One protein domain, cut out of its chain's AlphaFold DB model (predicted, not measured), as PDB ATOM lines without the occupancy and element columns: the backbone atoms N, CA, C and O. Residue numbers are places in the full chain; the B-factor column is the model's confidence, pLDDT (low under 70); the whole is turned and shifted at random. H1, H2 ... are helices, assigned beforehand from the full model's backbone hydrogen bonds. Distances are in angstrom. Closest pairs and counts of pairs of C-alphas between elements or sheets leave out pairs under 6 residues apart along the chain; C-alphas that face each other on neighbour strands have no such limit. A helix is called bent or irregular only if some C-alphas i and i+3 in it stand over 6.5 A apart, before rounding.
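What this domain is: This is residues 407 to 503 of the 1001 residues of an uncharacterized protein of Colletotrichum graminicola (strain M1.001 / M2 / FGSC 10212) (UniProt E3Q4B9). Three long helices, H1, H3 and H6, lie side by side in a row with H3 in the middle, and they run the same way. The three short helices H2, H4 and H5 lie over one side of this row with their links; H4 and H5 stand at a corner to each other, while H2 touches no helix. The printed part has 97 residues with six named helices, in the order H1 to H6 along the chain, and no named strand: the class is all helix. It is compact, with a radius of gyration of the C-alphas of 12.6 A, and rounded, spanning 35 by 28 by 23 A.

Where its parts are: H1, residues 407 to 423, is the longest helix at 24.7 A and begins with C-alpha 407 at (-21.451, -24.332, -49.189). H2, residues 431 to 436, measures 10.2 A and is irregular: C-alphas 432 and 435 are 7.6 A apart. H3, residues 442 to 457, measures 22.4 A, from C-alpha 442 at (-16.915, -27.992, -43.202). H4 takes residues 462 to 466 over 7.5 A, and H5 residues 472 to 478 over 10.1 A. H6, residues 489 to 503, measures 21.8 A and ends with C-alpha 503 at (12.878, -32.266, -40.329).

How they stand to each other: H3 is the hub, touching three helices. With residues 410 to 417 alone, H1 touches H3 at a shallow tilt of 31 degrees, the same way; the closest C-alphas, of Cys 410 and Ala 442, are 5.9 A apart. H3 and H6 touch at a shallow tilt of 6 degrees, the same way, closest at the C-alphas of Ile 451 and Val 492, 5.5 A apart. H3, with residues 452 to 456 alone, and H4 only just touch, only at the corner, with 3 pairs of C-alphas within 8 A; the closest are those of Ala 455 and Leu 462, at 6.7 A. H4 and H5 touch only at the corner, with the C-alphas of Trp 466 and Tyr 474 closest at 4.8 A. H5 and H6 form a helical hairpin at a steep tilt of 38 degrees, opposite ways; H6 touches H5 with residues 491 to 495 alone, and the closest C-alphas, of Leu 472 and Thr 495, are 7.3 A apart. H2 is apart from H1 and H3, among others. Every O i to N i+4 pair is within hydrogen-bond range in H1, H3, H5 and H6; H2 has 0 of 2 and H4 0 of 1, beside 2 of 3 and 2 of 2 O i to N i+3 pairs.

The domain as a whole: The two C-alphas farthest apart, of Ser 407 and Met 503, are 36.3 A apart. The printed part has no cut and no long link; the links H2 to H3, H3 to H4 and H4 to H5 are tight. The mean pLDDT of the printed part is 94.0, and residue 503 is under 70.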
ATOM      1  N   SER A 407     -21.367 -23.363 -48.089       94.00
ATOM      2  CA  SER A 407     -21.451 -24.332 -49.189       94.00
ATOM      3  C   SER A 407     -20.389 -24.088 -50.268       94.00
ATOM      4  O   SER A 407     -19.632 -25.005 -50.598       94.00
ATOM      5  N   SER A 408     -20.244 -22.847 -50.755       95.94
ATOM      6  CA  SER A 408     -19.195 -22.503 -51.729       95.94
ATOM      7  C   SER A 408     -17.793 -22.759 -51.169       95.94
ATOM      8  O   SER A 408     -16.995 -23.429 -51.819       95.94
ATOM      9  N   ARG A 409     -17.527 -22.353 -49.920       96.25
ATOM     10  CA  ARG A 409     -16.244 -22.607 -49.247       96.25
ATOM     11  C   ARG A 409     -15.928 -24.101 -49.118       96.25
ATOM     12  O   ARG A 409     -14.775 -24.487 -49.289       96.25
ATOM     13  N   CYS A 410     -16.920 -24.958 -48.865       97.00
ATOM     14  CA  CYS A 410     -16.714 -26.412 -48.873       97.00
ATOM     15  C   CYS A 410     -16.364 -26.933 -50.275       97.00
ATOM     16  O   CYS A 410     -15.471 -27.769 -50.404       97.00
ATOM     17  N   GLN A 411     -17.021 -26.423 -51.320       97.25
ATOM     18  CA  GLN A 411     -16.739 -26.808 -52.704       97.25
ATOM     19  C   GLN A 411     -15.345 -26.349 -53.167       97.25
ATOM     20  O   GLN A 411     -14.661 -27.108 -53.854       97.25
ATOM     21  N   ASP A 412     -14.887 -25.165 -52.752       97.69
ATOM     22  CA  ASP A 412     -13.522 -24.683 -53.005       97.69
ATOM     23  C   ASP A 412     -12.476 -25.592 -52.337       97.69
ATOM     24  O   ASP A 412     -11.494 -25.986 -52.970       97.69
ATOM     25  N   ILE A 413     -12.711 -25.996 -51.081       98.12
ATOM     26  CA  ILE A 413     -11.824 -26.916 -50.350       98.12
ATOM     27  C   ILE A 413     -11.788 -28.299 -51.012       98.12
ATOM     28  O   ILE A 413     -10.705 -28.851 -51.194       98.12
ATOM     29  N   ILE A 414     -12.939 -28.850 -51.412       97.75
ATOM     30  CA  ILE A 414     -13.010 -30.127 -52.142       97.75
ATOM     31  C   ILE A 414     -12.252 -30.029 -53.471       97.75
ATOM     32  O   ILE A 414     -11.495 -30.934 -53.801       97.75
ATOM     33  N   SER A 415     -12.392 -28.916 -54.195       97.88
ATOM     34  CA  SER A 415     -11.708 -28.699 -55.477       97.88
ATOM     35  C   SER A 415     -10.186 -28.594 -55.314       97.88
ATOM     36  O   SER A 415      -9.447 -29.118 -56.143       97.88
ATOM     37  N   TYR A 416      -9.707 -27.977 -54.226       98.38
ATOM     38  CA  TYR A 416      -8.289 -27.979 -53.851       98.38
ATOM     39  C   TYR A 416      -7.793 -29.385 -53.472       98.38
ATOM     40  O   TYR A 416      -6.753 -29.819 -53.958       98.38
ATOM     41  N   LEU A 417      -8.542 -30.125 -52.647       98.25
ATOM     42  CA  LEU A 417      -8.172 -31.488 -52.248       98.25
ATOM     43  C   LEU A 417      -8.146 -32.449 -53.443       98.25
ATOM     44  O   LEU A 417      -7.211 -33.234 -53.567       98.25
ATOM     45  N   ASP A 418      -9.121 -32.367 -54.350       97.88
ATOM     46  CA  ASP A 418      -9.094 -33.121 -55.603       97.88
ATOM     47  C   ASP A 418      -7.913 -32.683 -56.495       97.88
ATOM     48  O   ASP A 418      -7.301 -33.545 -57.114       97.88
ATOM     49  N   HIS A 419      -7.522 -31.404 -56.542       98.06
ATOM     50  CA  HIS A 419      -6.349 -30.967 -57.318       98.06
ATOM     51  C   HIS A 419      -5.031 -31.558 -56.787       98.06
ATOM     52  O   HIS A 419      -4.343 -32.274 -57.518       98.06
ATOM     53  N   GLU A 420      -4.691 -31.308 -55.517       97.88
ATOM     54  CA  GLU A 420      -3.389 -31.707 -54.961       97.88
ATOM     55  C   GLU A 420      -3.213 -33.230 -54.901       97.88
ATOM     56  O   GLU A 420      -2.125 -33.743 -55.157       97.88
ATOM     57  N   TRP A 421      -4.275 -33.981 -54.592       97.69
ATOM     58  CA  TRP A 421      -4.177 -35.437 -54.478       97.69
ATOM     59  C   TRP A 421      -4.158 -36.137 -55.843       97.69
ATOM     60  O   TRP A 421      -3.390 -37.088 -56.019       97.69
ATOM     61  N   ASN A 422      -4.893 -35.634 -56.845       96.88
ATOM     62  CA  ASN A 422      -4.786 -36.168 -58.208       96.88
ATOM     63  C   ASN A 422      -3.399 -35.912 -58.829       96.88
ATOM     64  O   ASN A 422      -3.004 -36.667 -59.714       96.88
ATOM     65  N   ALA A 423      -2.618 -34.936 -58.344       96.88
ATOM     66  CA  ALA A 423      -1.226 -34.751 -58.769       96.88
ATOM     67  C   ALA A 423      -0.305 -35.930 -58.372       96.88
ATOM     68  O   ALA A 423       0.626 -36.251 -59.109       96.88
ATOM     69  N   GLU A 424      -0.596 -36.643 -57.272       96.25
ATOM     70  CA  GLU A 424       0.032 -37.940 -56.941       96.25
ATOM     71  C   GLU A 424      -0.672 -39.147 -57.606       96.25
ATOM     72  O   GLU A 424      -0.249 -40.286 -57.414       96.25
ATOM     73  N   ASN A 425      -1.716 -38.928 -58.417       96.69
ATOM     74  CA  ASN A 425      -2.672 -39.944 -58.897       96.69
ATOM     75  C   ASN A 425      -3.430 -40.658 -57.754       96.69
ATOM     76  O   ASN A 425      -3.738 -41.848 -57.839       96.69
ATOM     77  N   LEU A 426      -3.732 -39.932 -56.672       95.69
ATOM     78  CA  LEU A 426      -4.418 -40.440 -55.485       95.69
ATOM     79  C   LEU A 426      -5.796 -39.792 -55.300       95.69
ATOM     80  O   LEU A 426      -6.028 -38.648 -55.677       95.69
ATOM     81  N   ASP A 427      -6.697 -40.511 -54.631       96.50
ATOM     82  CA  ASP A 427      -7.912 -39.922 -54.064       96.50
ATOM     83  C   ASP A 427      -7.643 -39.553 -52.598       96.50
ATOM     84  O   ASP A 427      -7.124 -40.375 -51.837       96.50
ATOM     85  N   TRP A 428      -8.025 -38.340 -52.188       96.00
ATOM     86  CA  TRP A 428      -7.917 -37.884 -50.799       96.00
ATOM     87  C   TRP A 428      -8.796 -38.678 -49.821       96.00
ATOM     88  O   TRP A 428      -8.586 -38.588 -48.610       96.00
ATOM     89  N   LEU A 429      -9.728 -39.501 -50.321       96.31
ATOM     90  CA  LEU A 429     -10.357 -40.594 -49.581       96.31
ATOM     91  C   LEU A 429     -10.108 -41.957 -50.262       96.31
ATOM     92  O   LEU A 429     -10.515 -42.166 -51.409       96.31
ATOM     93  N   PRO A 430      -9.553 -42.948 -49.533       94.19
ATOM     94  CA  PRO A 430      -9.479 -44.332 -49.986       94.19
ATOM     95  C   PRO A 430     -10.840 -44.854 -50.482       94.19
ATOM     96  O   PRO A 430     -11.867 -44.475 -49.914       94.19
ATOM     97  N   PRO A 431     -10.895 -45.783 -51.460       94.81
ATOM     98  CA  PRO A 431     -12.149 -46.313 -52.015       94.81
ATOM     99  C   PRO A 431     -13.193 -46.737 -50.972       94.81
ATOM    100  O   PRO A 431     -14.374 -46.438 -51.131       94.81
ATOM    101  N   LYS A 432     -12.745 -47.342 -49.861       93.38
ATOM    102  CA  LYS A 432     -13.584 -47.748 -48.717       93.38
ATOM    103  C   LYS A 432     -14.326 -46.577 -48.045       93.38
ATOM    104  O   LYS A 432     -15.390 -46.791 -47.481       93.38
ATOM    105  N   LEU A 433     -13.780 -45.361 -48.103       94.50
ATOM    106  CA  LEU A 433     -14.262 -44.162 -47.405       94.50
ATOM    107  C   LEU A 433     -14.892 -43.110 -48.337       94.50
ATOM    108  O   LEU A 433     -15.415 -42.114 -47.841       94.50
ATOM    109  N   LYS A 434     -14.897 -43.306 -49.665       94.12
ATOM    110  CA  LYS A 434     -15.444 -42.320 -50.626       94.12
ATOM    111  C   LYS A 434     -16.906 -41.944 -50.363       94.12
ATOM    112  O   LYS A 434     -17.297 -40.816 -50.644       94.12
ATOM    113  N   HIS A 435     -17.696 -42.847 -49.778       94.12
ATOM    114  CA  HIS A 435     -19.085 -42.578 -49.392       94.12
ATOM    115  C   HIS A 435     -19.222 -41.498 -48.299       94.12
ATOM    116  O   HIS A 435     -20.289 -40.906 -48.164       94.12
ATOM    117  N   PHE A 436     -18.146 -41.171 -47.571       94.81
ATOM    118  CA  PHE A 436     -18.119 -40.048 -46.633       94.81
ATOM    119  C   PHE A 436     -17.832 -38.684 -47.284       94.81
ATOM    120  O   PHE A 436     -17.947 -37.681 -46.581       94.81
ATOM    121  N   ARG A 437     -17.515 -38.596 -48.593       94.75
ATOM    122  CA  ARG A 437     -17.231 -37.311 -49.283       94.75
ATOM    123  C   ARG A 437     -18.312 -36.247 -49.028       94.75
ATOM    124  O   ARG A 437     -17.974 -35.089 -48.823       94.75
ATOM    125  N   SER A 438     -19.586 -36.646 -48.986       93.38
ATOM    126  CA  SER A 438     -20.746 -35.777 -48.713       93.38
ATOM    127  C   SER A 438     -21.164 -35.692 -47.235       93.38
ATOM    128  O   SER A 438     -22.014 -34.874 -46.893       93.38
ATOM    129  N   ALA A 439     -20.597 -36.523 -46.354       94.31
ATOM    130  CA  ALA A 439     -20.928 -36.576 -44.922       94.31
ATOM    131  C   ALA A 439     -19.931 -35.807 -44.029       94.31
ATOM    132  O   ALA A 439     -20.201 -35.575 -42.845       94.31
ATOM    133  N   LEU A 440     -18.777 -35.429 -44.588       95.94
ATOM    134  CA  LEU A 440     -17.760 -34.607 -43.935       95.94
ATOM    135  C   LEU A 440     -18.311 -33.222 -43.574       95.94
ATOM    136  O   LEU A 440     -19.025 -32.587 -44.345       95.94
ATOM    137  N   THR A 441     -17.953 -32.733 -42.388       96.00
ATOM    138  CA  THR A 441     -18.285 -31.365 -41.964       96.00
ATOM    139  C   THR A 441     -17.340 -30.350 -42.613       96.00
ATOM    140  O   THR A 441     -16.195 -30.682 -42.918       96.00
ATOM    141  N   ALA A 442     -17.773 -29.089 -42.739       96.12
ATOM    142  CA  ALA A 442     -16.915 -27.992 -43.202       96.12
ATOM    143  C   ALA A 442     -15.578 -27.939 -42.433       96.12
ATOM    144  O   ALA A 442     -14.512 -27.999 -43.038       96.12
ATOM    145  N   ARG A 443     -15.625 -27.983 -41.091       96.62
ATOM    146  CA  ARG A 443     -14.426 -28.005 -40.231       96.62
ATOM    147  C   ARG A 443     -13.533 -29.231 -40.474       96.62
ATOM    148  O   ARG A 443     -12.313 -29.119 -40.400       96.62
ATOM    149  N   SER A 444     -14.114 -30.387 -40.797       96.88
ATOM    150  CA  SER A 444     -13.362 -31.597 -41.151       96.88
ATOM    151  C   SER A 444     -12.678 -31.484 -42.521       96.88
ATOM    152  O   SER A 444     -11.565 -31.983 -42.680       96.88
ATOM    153  N   LEU A 445     -13.305 -30.819 -43.499       97.81
ATOM    154  CA  LEU A 445     -12.683 -30.492 -44.789       97.81
ATOM    155  C   LEU A 445     -11.553 -29.466 -44.611       97.81
ATOM    156  O   LEU A 445     -10.459 -29.668 -45.129       97.81
ATOM    157  N   GLU A 446     -11.772 -28.414 -43.818       97.81
ATOM    158  CA  GLU A 446     -10.749 -27.417 -43.467       97.81
ATOM    159  C   GLU A 446      -9.539 -28.049 -42.768       97.81
ATOM    160  O   GLU A 446      -8.395 -27.744 -43.100       97.81
ATOM    161  N   ASN A 447      -9.760 -28.963 -41.821       97.88
ATOM    162  CA  ASN A 447      -8.668 -29.672 -41.157       97.88
ATOM    163  C   ASN A 447      -7.908 -30.582 -42.131       97.88
ATOM    164  O   ASN A 447      -6.679 -30.585 -42.114       97.88
ATOM    165  N   LEU A 448      -8.600 -31.279 -43.038       98.00
ATOM    166  CA  LEU A 448      -7.950 -32.068 -44.086       98.00
ATOM    167  C   LEU A 448      -7.154 -31.194 -45.077       98.00
ATOM    168  O   LEU A 448      -6.075 -31.597 -45.516       98.00
ATOM    169  N   GLN A 449      -7.621 -29.977 -45.371       98.12
ATOM    170  CA  GLN A 449      -6.885 -28.982 -46.155       98.12
ATOM    171  C   GLN A 449      -5.598 -28.533 -45.444       98.12
ATOM    172  O   GLN A 449      -4.530 -28.518 -46.061       98.12
ATOM    173  N   LYS A 450      -5.669 -28.223 -44.141       98.12
ATOM    174  CA  LYS A 450      -4.493 -27.889 -43.316       98.12
ATOM    175  C   LYS A 450      -3.485 -29.049 -43.299       98.12
ATOM    176  O   LYS A 450      -2.295 -28.822 -43.474       98.12
ATOM    177  N   ILE A 451      -3.949 -30.293 -43.147       97.88
ATOM    178  CA  ILE A 451      -3.093 -31.498 -43.133       97.88
ATOM    179  C   ILE A 451      -2.419 -31.718 -44.496       97.88
ATOM    180  O   ILE A 451      -1.211 -31.930 -44.553       97.88
ATOM    181  N   THR A 452      -3.181 -31.614 -45.589       98.00
ATOM    182  CA  THR A 452      -2.684 -31.755 -46.970       98.00
ATOM    183  C   THR A 452      -1.616 -30.701 -47.282       98.00
ATOM    184  O   THR A 452      -0.514 -31.042 -47.702       98.00
ATOM    185  N   SER A 453      -1.898 -29.425 -46.999       97.88
ATOM    186  CA  SER A 453      -0.951 -28.328 -47.241       97.88
ATOM    187  C   SER A 453       0.303 -28.393 -46.356       97.88
ATOM    188  O   SER A 453       1.388 -28.069 -46.835       97.88
ATOM    189  N   LEU A 454       0.199 -28.869 -45.106       97.25
ATOM    190  CA  LEU A 454       1.364 -29.154 -44.257       97.25
ATOM    191  C   LEU A 454       2.232 -30.289 -44.820       97.25
ATOM    192  O   LEU A 454       3.451 -30.142 -44.859       97.25
ATOM    193  N   ALA A 455       1.631 -31.390 -45.280       96.44
ATOM    194  CA  ALA A 455       2.374 -32.504 -45.872       96.44
ATOM    195  C   ALA A 455       3.154 -32.068 -47.122       96.44
ATOM    196  O   ALA A 455       4.358 -32.305 -47.198       96.44
ATOM    197  N   ILE A 456       2.498 -31.342 -48.037       96.56
ATOM    198  CA  ILE A 456       3.112 -30.807 -49.265       96.56
ATOM    199  C   ILE A 456       4.240 -29.825 -48.932       96.56
ATOM    200  O   ILE A 456       5.340 -29.953 -49.468       96.56
ATOM    201  N   LYS A 457       4.007 -28.876 -48.010       96.69
ATOM    202  CA  LYS A 457       5.026 -27.902 -47.582       96.69
ATOM    203  C   LYS A 457       6.279 -28.583 -47.018       96.69
ATOM    204  O   LYS A 457       7.381 -28.092 -47.233       96.69
ATOM    205  N   ASN A 458       6.102 -29.710 -46.331       94.94
ATOM    206  CA  ASN A 458       7.177 -30.475 -45.702       94.94
ATOM    207  C   ASN A 458       7.663 -31.648 -46.584       94.94
ATOM    208  O   ASN A 458       8.223 -32.615 -46.072       94.94
ATOM    209  N   GLY A 459       7.400 -31.612 -47.899       95.50
ATOM    210  CA  GLY A 459       7.881 -32.603 -48.873       95.50
ATOM    211  C   GLY A 459       7.353 -34.033 -48.685       95.50
ATOM    212  O   GLY A 459       7.835 -34.958 -49.343       95.50
ATOM    213  N   THR A 460       6.376 -34.250 -47.802       94.31
ATOM    214  CA  THR A 460       5.836 -35.581 -47.524       94.31
ATOM    215  C   THR A 460       4.751 -35.947 -48.522       94.31
ATOM    216  O   THR A 460       3.719 -35.284 -48.612       94.31
ATOM    217  N   ARG A 461       4.958 -37.084 -49.193       95.75
ATOM    218  CA  ARG A 461       3.976 -37.684 -50.099       95.75
ATOM    219  C   ARG A 461       2.636 -37.917 -49.401       95.75
ATOM    220  O   ARG A 461       2.583 -38.551 -48.343       95.75
ATOM    221  N   LEU A 462       1.554 -37.477 -50.027       96.69
ATOM    222  CA  LEU A 462       0.175 -37.585 -49.556       96.69
ATOM    223  C   LEU A 462      -0.241 -39.050 -49.351       96.69
ATOM    224  O   LEU A 462      -0.913 -39.382 -48.372       96.69
ATOM    225  N   SER A 463       0.279 -39.962 -50.175       95.88
ATOM    226  CA  SER A 463       0.194 -41.421 -49.975       95.88
ATOM    227  C   SER A 463       0.617 -41.900 -48.571       95.88
ATOM    228  O   SER A 463       0.032 -42.852 -48.041       95.88
ATOM    229  N   ARG A 464       1.570 -41.230 -47.906       96.12
ATOM    230  CA  ARG A 464       2.029 -41.577 -46.546       96.12
ATOM    231  C   ARG A 464       0.970 -41.297 -45.474       96.12
ATOM    232  O   ARG A 464       0.907 -42.016 -44.482       96.12
ATOM    233  N   LEU A 465       0.094 -40.309 -45.682       96.62
ATOM    234  CA  LEU A 465      -0.979 -39.954 -44.739       96.62
ATOM    235  C   LEU A 465      -2.042 -41.059 -44.592       96.62
ATOM    236  O   LEU A 465      -2.638 -41.190 -43.521       96.62
ATOM    237  N   TRP A 466      -2.257 -41.859 -45.643       96.44
ATOM    238  CA  TRP A 466      -3.200 -42.989 -45.678       96.44
ATOM    239  C   TRP A 466      -2.534 -44.373 -45.601       96.44
ATOM    240  O   TRP A 466      -3.240 -45.378 -45.623       96.44
ATOM    241  N   SER A 467      -1.203 -44.445 -45.517       94.38
ATOM    242  CA  SER A 467      -0.475 -45.720 -45.493       94.38
ATOM    243  C   SER A 467      -0.796 -46.526 -44.228       94.38
ATOM    244  O   SER A 467      -0.619 -46.040 -43.114       94.38
ATOM    245  N   GLU A 468      -1.267 -47.762 -44.382       87.88
ATOM    246  CA  GLU A 468      -1.561 -48.662 -43.260       87.88
ATOM    247  C   GLU A 468      -0.246 -49.227 -42.669       87.88
ATOM    248  O   GLU A 468       0.617 -49.632 -43.450       87.88
ATOM    249  N   PRO A 469      -0.051 -49.278 -41.332       83.19
ATOM    250  CA  PRO A 469      -0.963 -48.855 -40.259       83.19
ATOM    251  C   PRO A 469      -0.719 -47.425 -39.733       83.19
ATOM    252  O   PRO A 469      -1.544 -46.901 -38.986       83.19
ATOM    253  N   ASP A 470       0.409 -46.794 -40.070       89.31
ATOM    254  CA  ASP A 470       0.915 -45.601 -39.370       89.31
ATOM    255  C   ASP A 470       0.415 -44.253 -39.914       89.31
ATOM    256  O   ASP A 470       0.630 -43.208 -39.290       89.31
ATOM    257  N   GLY A 471      -0.297 -44.234 -41.038       94.69
ATOM    258  CA  GLY A 471      -0.859 -43.022 -41.631       94.69
ATOM    259  C   GLY A 471      -1.755 -42.258 -40.651       94.69
ATOM    260  O   GLY A 471      -2.627 -42.836 -39.998       94.69
ATOM    261  N   LEU A 472      -1.542 -40.945 -40.520       95.38
ATOM    262  CA  LEU A 472      -2.321 -40.099 -39.606       95.38
ATOM    263  C   LEU A 472      -3.813 -40.080 -39.977       95.38
ATOM    264  O   LEU A 472      -4.664 -40.274 -39.108       95.38
ATOM    265  N   LEU A 473      -4.137 -39.926 -41.267       96.50
ATOM    266  CA  LEU A 473      -5.521 -39.965 -41.743       96.50
ATOM    267  C   LEU A 473      -6.118 -41.371 -41.607       96.50
ATOM    268  O   LEU A 473      -7.272 -41.497 -41.200       96.50
ATOM    269  N   TYR A 474      -5.323 -42.421 -41.861       95.94
ATOM    270  CA  TYR A 474      -5.749 -43.813 -41.675       95.94
ATOM    271  C   TYR A 474      -6.194 -44.069 -40.229       95.94
ATOM    272  O   TYR A 474      -7.329 -44.486 -39.988       95.94
ATOM    273  N   ARG A 475      -5.332 -43.756 -39.252       94.31
ATOM    274  CA  ARG A 475      -5.609 -43.988 -37.826       94.31
ATOM    275  C   ARG A 475      -6.801 -43.170 -37.331       94.31
ATOM    276  O   ARG A 475      -7.646 -43.705 -36.616       94.31
ATOM    277  N   SER A 476      -6.940 -41.915 -37.763       94.31
ATOM    278  CA  SER A 476      -8.119 -41.108 -37.426       94.31
ATOM    279  C   SER A 476      -9.400 -41.537 -38.141       94.31
ATOM    280  O   SER A 476     -10.473 -41.300 -37.596       94.31
ATOM    281  N   ALA A 477      -9.341 -42.193 -39.303       94.88
ATOM    282  CA  ALA A 477     -10.517 -42.809 -39.920       94.88
ATOM    283  C   ALA A 477     -10.921 -44.119 -39.218       94.88
ATOM    284  O   ALA A 477     -12.109 -44.380 -39.044       94.88
ATOM    285  N   GLN A 478      -9.951 -44.912 -38.755       92.12
ATOM    286  CA  GLN A 478     -10.196 -46.162 -38.025       92.12
ATOM    287  C   GLN A 478     -10.833 -45.936 -36.639       92.12
ATOM    288  O   GLN A 478     -11.545 -46.802 -36.140       92.12
ATOM    289  N   GLN A 479     -10.623 -44.765 -36.030       89.50
ATOM    290  CA  GLN A 479     -11.202 -44.383 -34.732       89.50
ATOM    291  C   GLN A 479     -12.663 -43.877 -34.804       89.50
ATOM    292  O   GLN A 479     -13.237 -43.526 -33.774       89.50
ATOM    293  N   GLN A 480     -13.290 -43.824 -35.985       86.19
ATOM    294  CA  GLN A 480     -14.650 -43.290 -36.155       86.19
ATOM    295  C   GLN A 480     -15.716 -44.344 -35.806       86.19
ATOM    296  O   GLN A 480     -16.113 -45.147 -36.648       86.19
ATOM    297  N   THR A 481     -16.240 -44.320 -34.581       75.81
ATOM    298  CA  THR A 481     -17.282 -45.266 -34.131       75.81
ATOM    299  C   THR A 481     -18.684 -44.955 -34.662       75.81
ATOM    300  O   THR A 481     -19.522 -45.845 -34.754       75.81
ATOM    301  N   ASN A 482     -18.966 -43.695 -35.012       82.62
ATOM    302  CA  ASN A 482     -20.341 -43.182 -35.126       82.62
ATOM    303  C   ASN A 482     -20.871 -43.090 -36.571       82.62
ATOM    304  O   ASN A 482     -21.755 -42.280 -36.847       82.62
ATOM    305  N   GLY A 483     -20.307 -43.849 -37.518       87.00
ATOM    306  CA  GLY A 483     -20.765 -43.852 -38.918       87.00
ATOM    307  C   GLY A 483     -20.638 -42.503 -39.644       87.00
ATOM    308  O   GLY A 483     -21.299 -42.280 -40.655       87.00
ATOM    309  N   LYS A 484     -19.805 -41.589 -39.133       91.56
ATOM    310  CA  LYS A 484     -19.535 -40.269 -39.708       91.56
ATOM    311  C   LYS A 484     -18.052 -39.960 -39.571       91.56
ATOM    312  O   LYS A 484     -17.556 -39.883 -38.455       91.56
ATOM    313  N   LEU A 485     -17.369 -39.767 -40.696       94.94
ATOM    314  CA  LEU A 485     -15.956 -39.396 -40.728       94.94
ATOM    315  C   LEU A 485     -15.774 -37.925 -40.314       94.94
ATOM    316  O   LEU A 485     -16.419 -37.036 -40.872       94.94
ATOM    317  N   ASN A 486     -14.898 -37.671 -39.341       96.06
ATOM    318  CA  ASN A 486     -14.594 -36.333 -38.840       96.06
ATOM    319  C   ASN A 486     -13.110 -36.216 -38.460       96.06
ATOM    320  O   ASN A 486     -12.663 -36.864 -37.515       96.06
ATOM    321  N   PHE A 487     -12.353 -35.376 -39.169       96.88
ATOM    322  CA  PHE A 487     -10.942 -35.099 -38.896       96.88
ATOM    323  C   PHE A 487     -10.818 -33.995 -37.824       96.88
ATOM    324  O   PHE A 487     -11.132 -32.831 -38.106       96.88
ATOM    325  N   PRO A 488     -10.403 -34.332 -36.588       96.56
ATOM    326  CA  PRO A 488     -10.350 -33.385 -35.477       96.56
ATOM    327  C   PRO A 488      -9.170 -32.413 -35.636       96.56
ATOM    328  O   PRO A 488      -8.241 -32.663 -36.404       96.56
ATOM    329  N   GLU A 489      -9.188 -31.283 -34.928       96.50
ATOM    330  CA  GLU A 489      -8.159 -30.238 -35.087       96.50
ATOM    331  C   GLU A 489      -6.816 -30.662 -34.466       96.50
ATOM    332  O   GLU A 489      -5.740 -30.350 -34.973       96.50
ATOM    333  N   GLU A 490      -6.885 -31.527 -33.461       95.81
ATOM    334  CA  GLU A 490      -5.797 -32.312 -32.891       95.81
ATOM    335  C   GLU A 490      -4.999 -33.085 -33.955       95.81
ATOM    336  O   GLU A 490      -3.794 -33.268 -33.794       95.81
ATOM    337  N   LEU A 491      -5.622 -33.497 -35.067       95.88
ATOM    338  CA  LEU A 491      -4.930 -34.179 -36.165       95.88
ATOM    339  C   LEU A 491      -4.041 -33.224 -36.975       95.88
ATOM    340  O   LEU A 491      -2.982 -33.631 -37.450       95.88
ATOM    341  N   VAL A 492      -4.418 -31.946 -37.075       96.44
ATOM    342  CA  VAL A 492      -3.575 -30.893 -37.665       96.44
ATOM    343  C   VAL A 492      -2.345 -30.666 -36.785       96.44
ATOM    344  O   VAL A 492      -1.225 -30.617 -37.289       96.44
ATOM    345  N   HIS A 493      -2.531 -30.619 -35.462       92.88
ATOM    346  CA  HIS A 493      -1.425 -30.502 -34.509       92.88
ATOM    347  C   HIS A 493      -0.509 -31.735 -34.517       92.88
ATOM    348  O   HIS A 493       0.704 -31.572 -34.572       92.88
ATOM    349  N   MET A 494      -1.051 -32.959 -34.558       91.94
ATOM    350  CA  MET A 494      -0.237 -34.179 -34.701       91.94
ATOM    351  C   MET A 494       0.515 -34.240 -36.038       91.94
ATOM    352  O   MET A 494       1.611 -34.789 -36.091       91.94
ATOM    353  N   THR A 495      -0.039 -33.658 -37.105       91.94
ATOM    354  CA  THR A 495       0.646 -33.518 -38.402       91.94
ATOM    355  C   THR A 495       1.825 -32.544 -38.301       91.94
ATOM    356  O   THR A 495       2.906 -32.834 -38.808       91.94
ATOM    357  N   LEU A 496       1.648 -31.418 -37.603       91.00
ATOM    358  CA  LEU A 496       2.715 -30.445 -37.357       91.00
ATOM    359  C   LEU A 496       3.832 -31.022 -36.465       91.00
ATOM    360  O   LEU A 496       5.002 -30.906 -36.820       91.00
ATOM    361  N   ASP A 497       3.474 -31.692 -35.363       88.56
ATOM    362  CA  ASP A 497       4.408 -32.389 -34.463       88.56
ATOM    363  C   ASP A 497       5.241 -33.448 -35.216       88.56
ATOM    364  O   ASP A 497       6.459 -33.523 -35.039       88.56
ATOM    365  N   LEU A 498       4.593 -34.262 -36.064       89.38
ATOM    366  CA  LEU A 498       5.248 -35.337 -36.816       89.38
ATOM    367  C   LEU A 498       6.332 -34.786 -37.750       89.38
ATOM    368  O   LEU A 498       7.471 -35.247 -37.709       89.38
ATOM    369  N   TYR A 499       5.999 -33.774 -38.553       86.19
ATOM    370  CA  TYR A 499       6.940 -33.203 -39.518       86.19
ATOM    371  C   TYR A 499       7.994 -32.295 -38.881       86.19
ATOM    372  O   TYR A 499       9.133 -32.288 -39.339       86.19
ATOM    373  N   GLY A 500       7.660 -31.583 -37.798       78.38
ATOM    374  CA  GLY A 500       8.652 -30.852 -37.007       78.38
ATOM    375  C   GLY A 500       9.713 -31.782 -36.410       78.38
ATOM    376  O   GLY A 500      10.889 -31.434 -36.378       78.38
ATOM    377  N   THR A 501       9.313 -32.994 -36.009       79.62
ATOM    378  CA  THR A 501      10.240 -34.032 -35.529       79.62
ATOM    379  C   THR A 501      11.077 -34.625 -36.669       79.62
ATOM    380  O   THR A 501      12.269 -34.853 -36.492       79.62
ATOM    381  N   GLU A 502      10.479 -34.862 -37.841       76.50
ATOM    382  CA  GLU A 502      11.172 -35.469 -38.986       76.50
ATOM    383  C   GLU A 502      12.222 -34.536 -39.613       76.50
ATOM    384  O   GLU A 502      13.347 -34.972 -39.847       76.50
ATOM    385  N   MET A 503      11.914 -33.247 -39.800       67.00
ATOM    386  CA  MET A 503      12.878 -32.266 -40.329       67.00
ATOM    387  C   MET A 503      14.066 -32.047 -39.381       67.00
ATOM    388  O   MET A 503      15.218 -32.067 -39.816       67.00
TER     389      MET A 503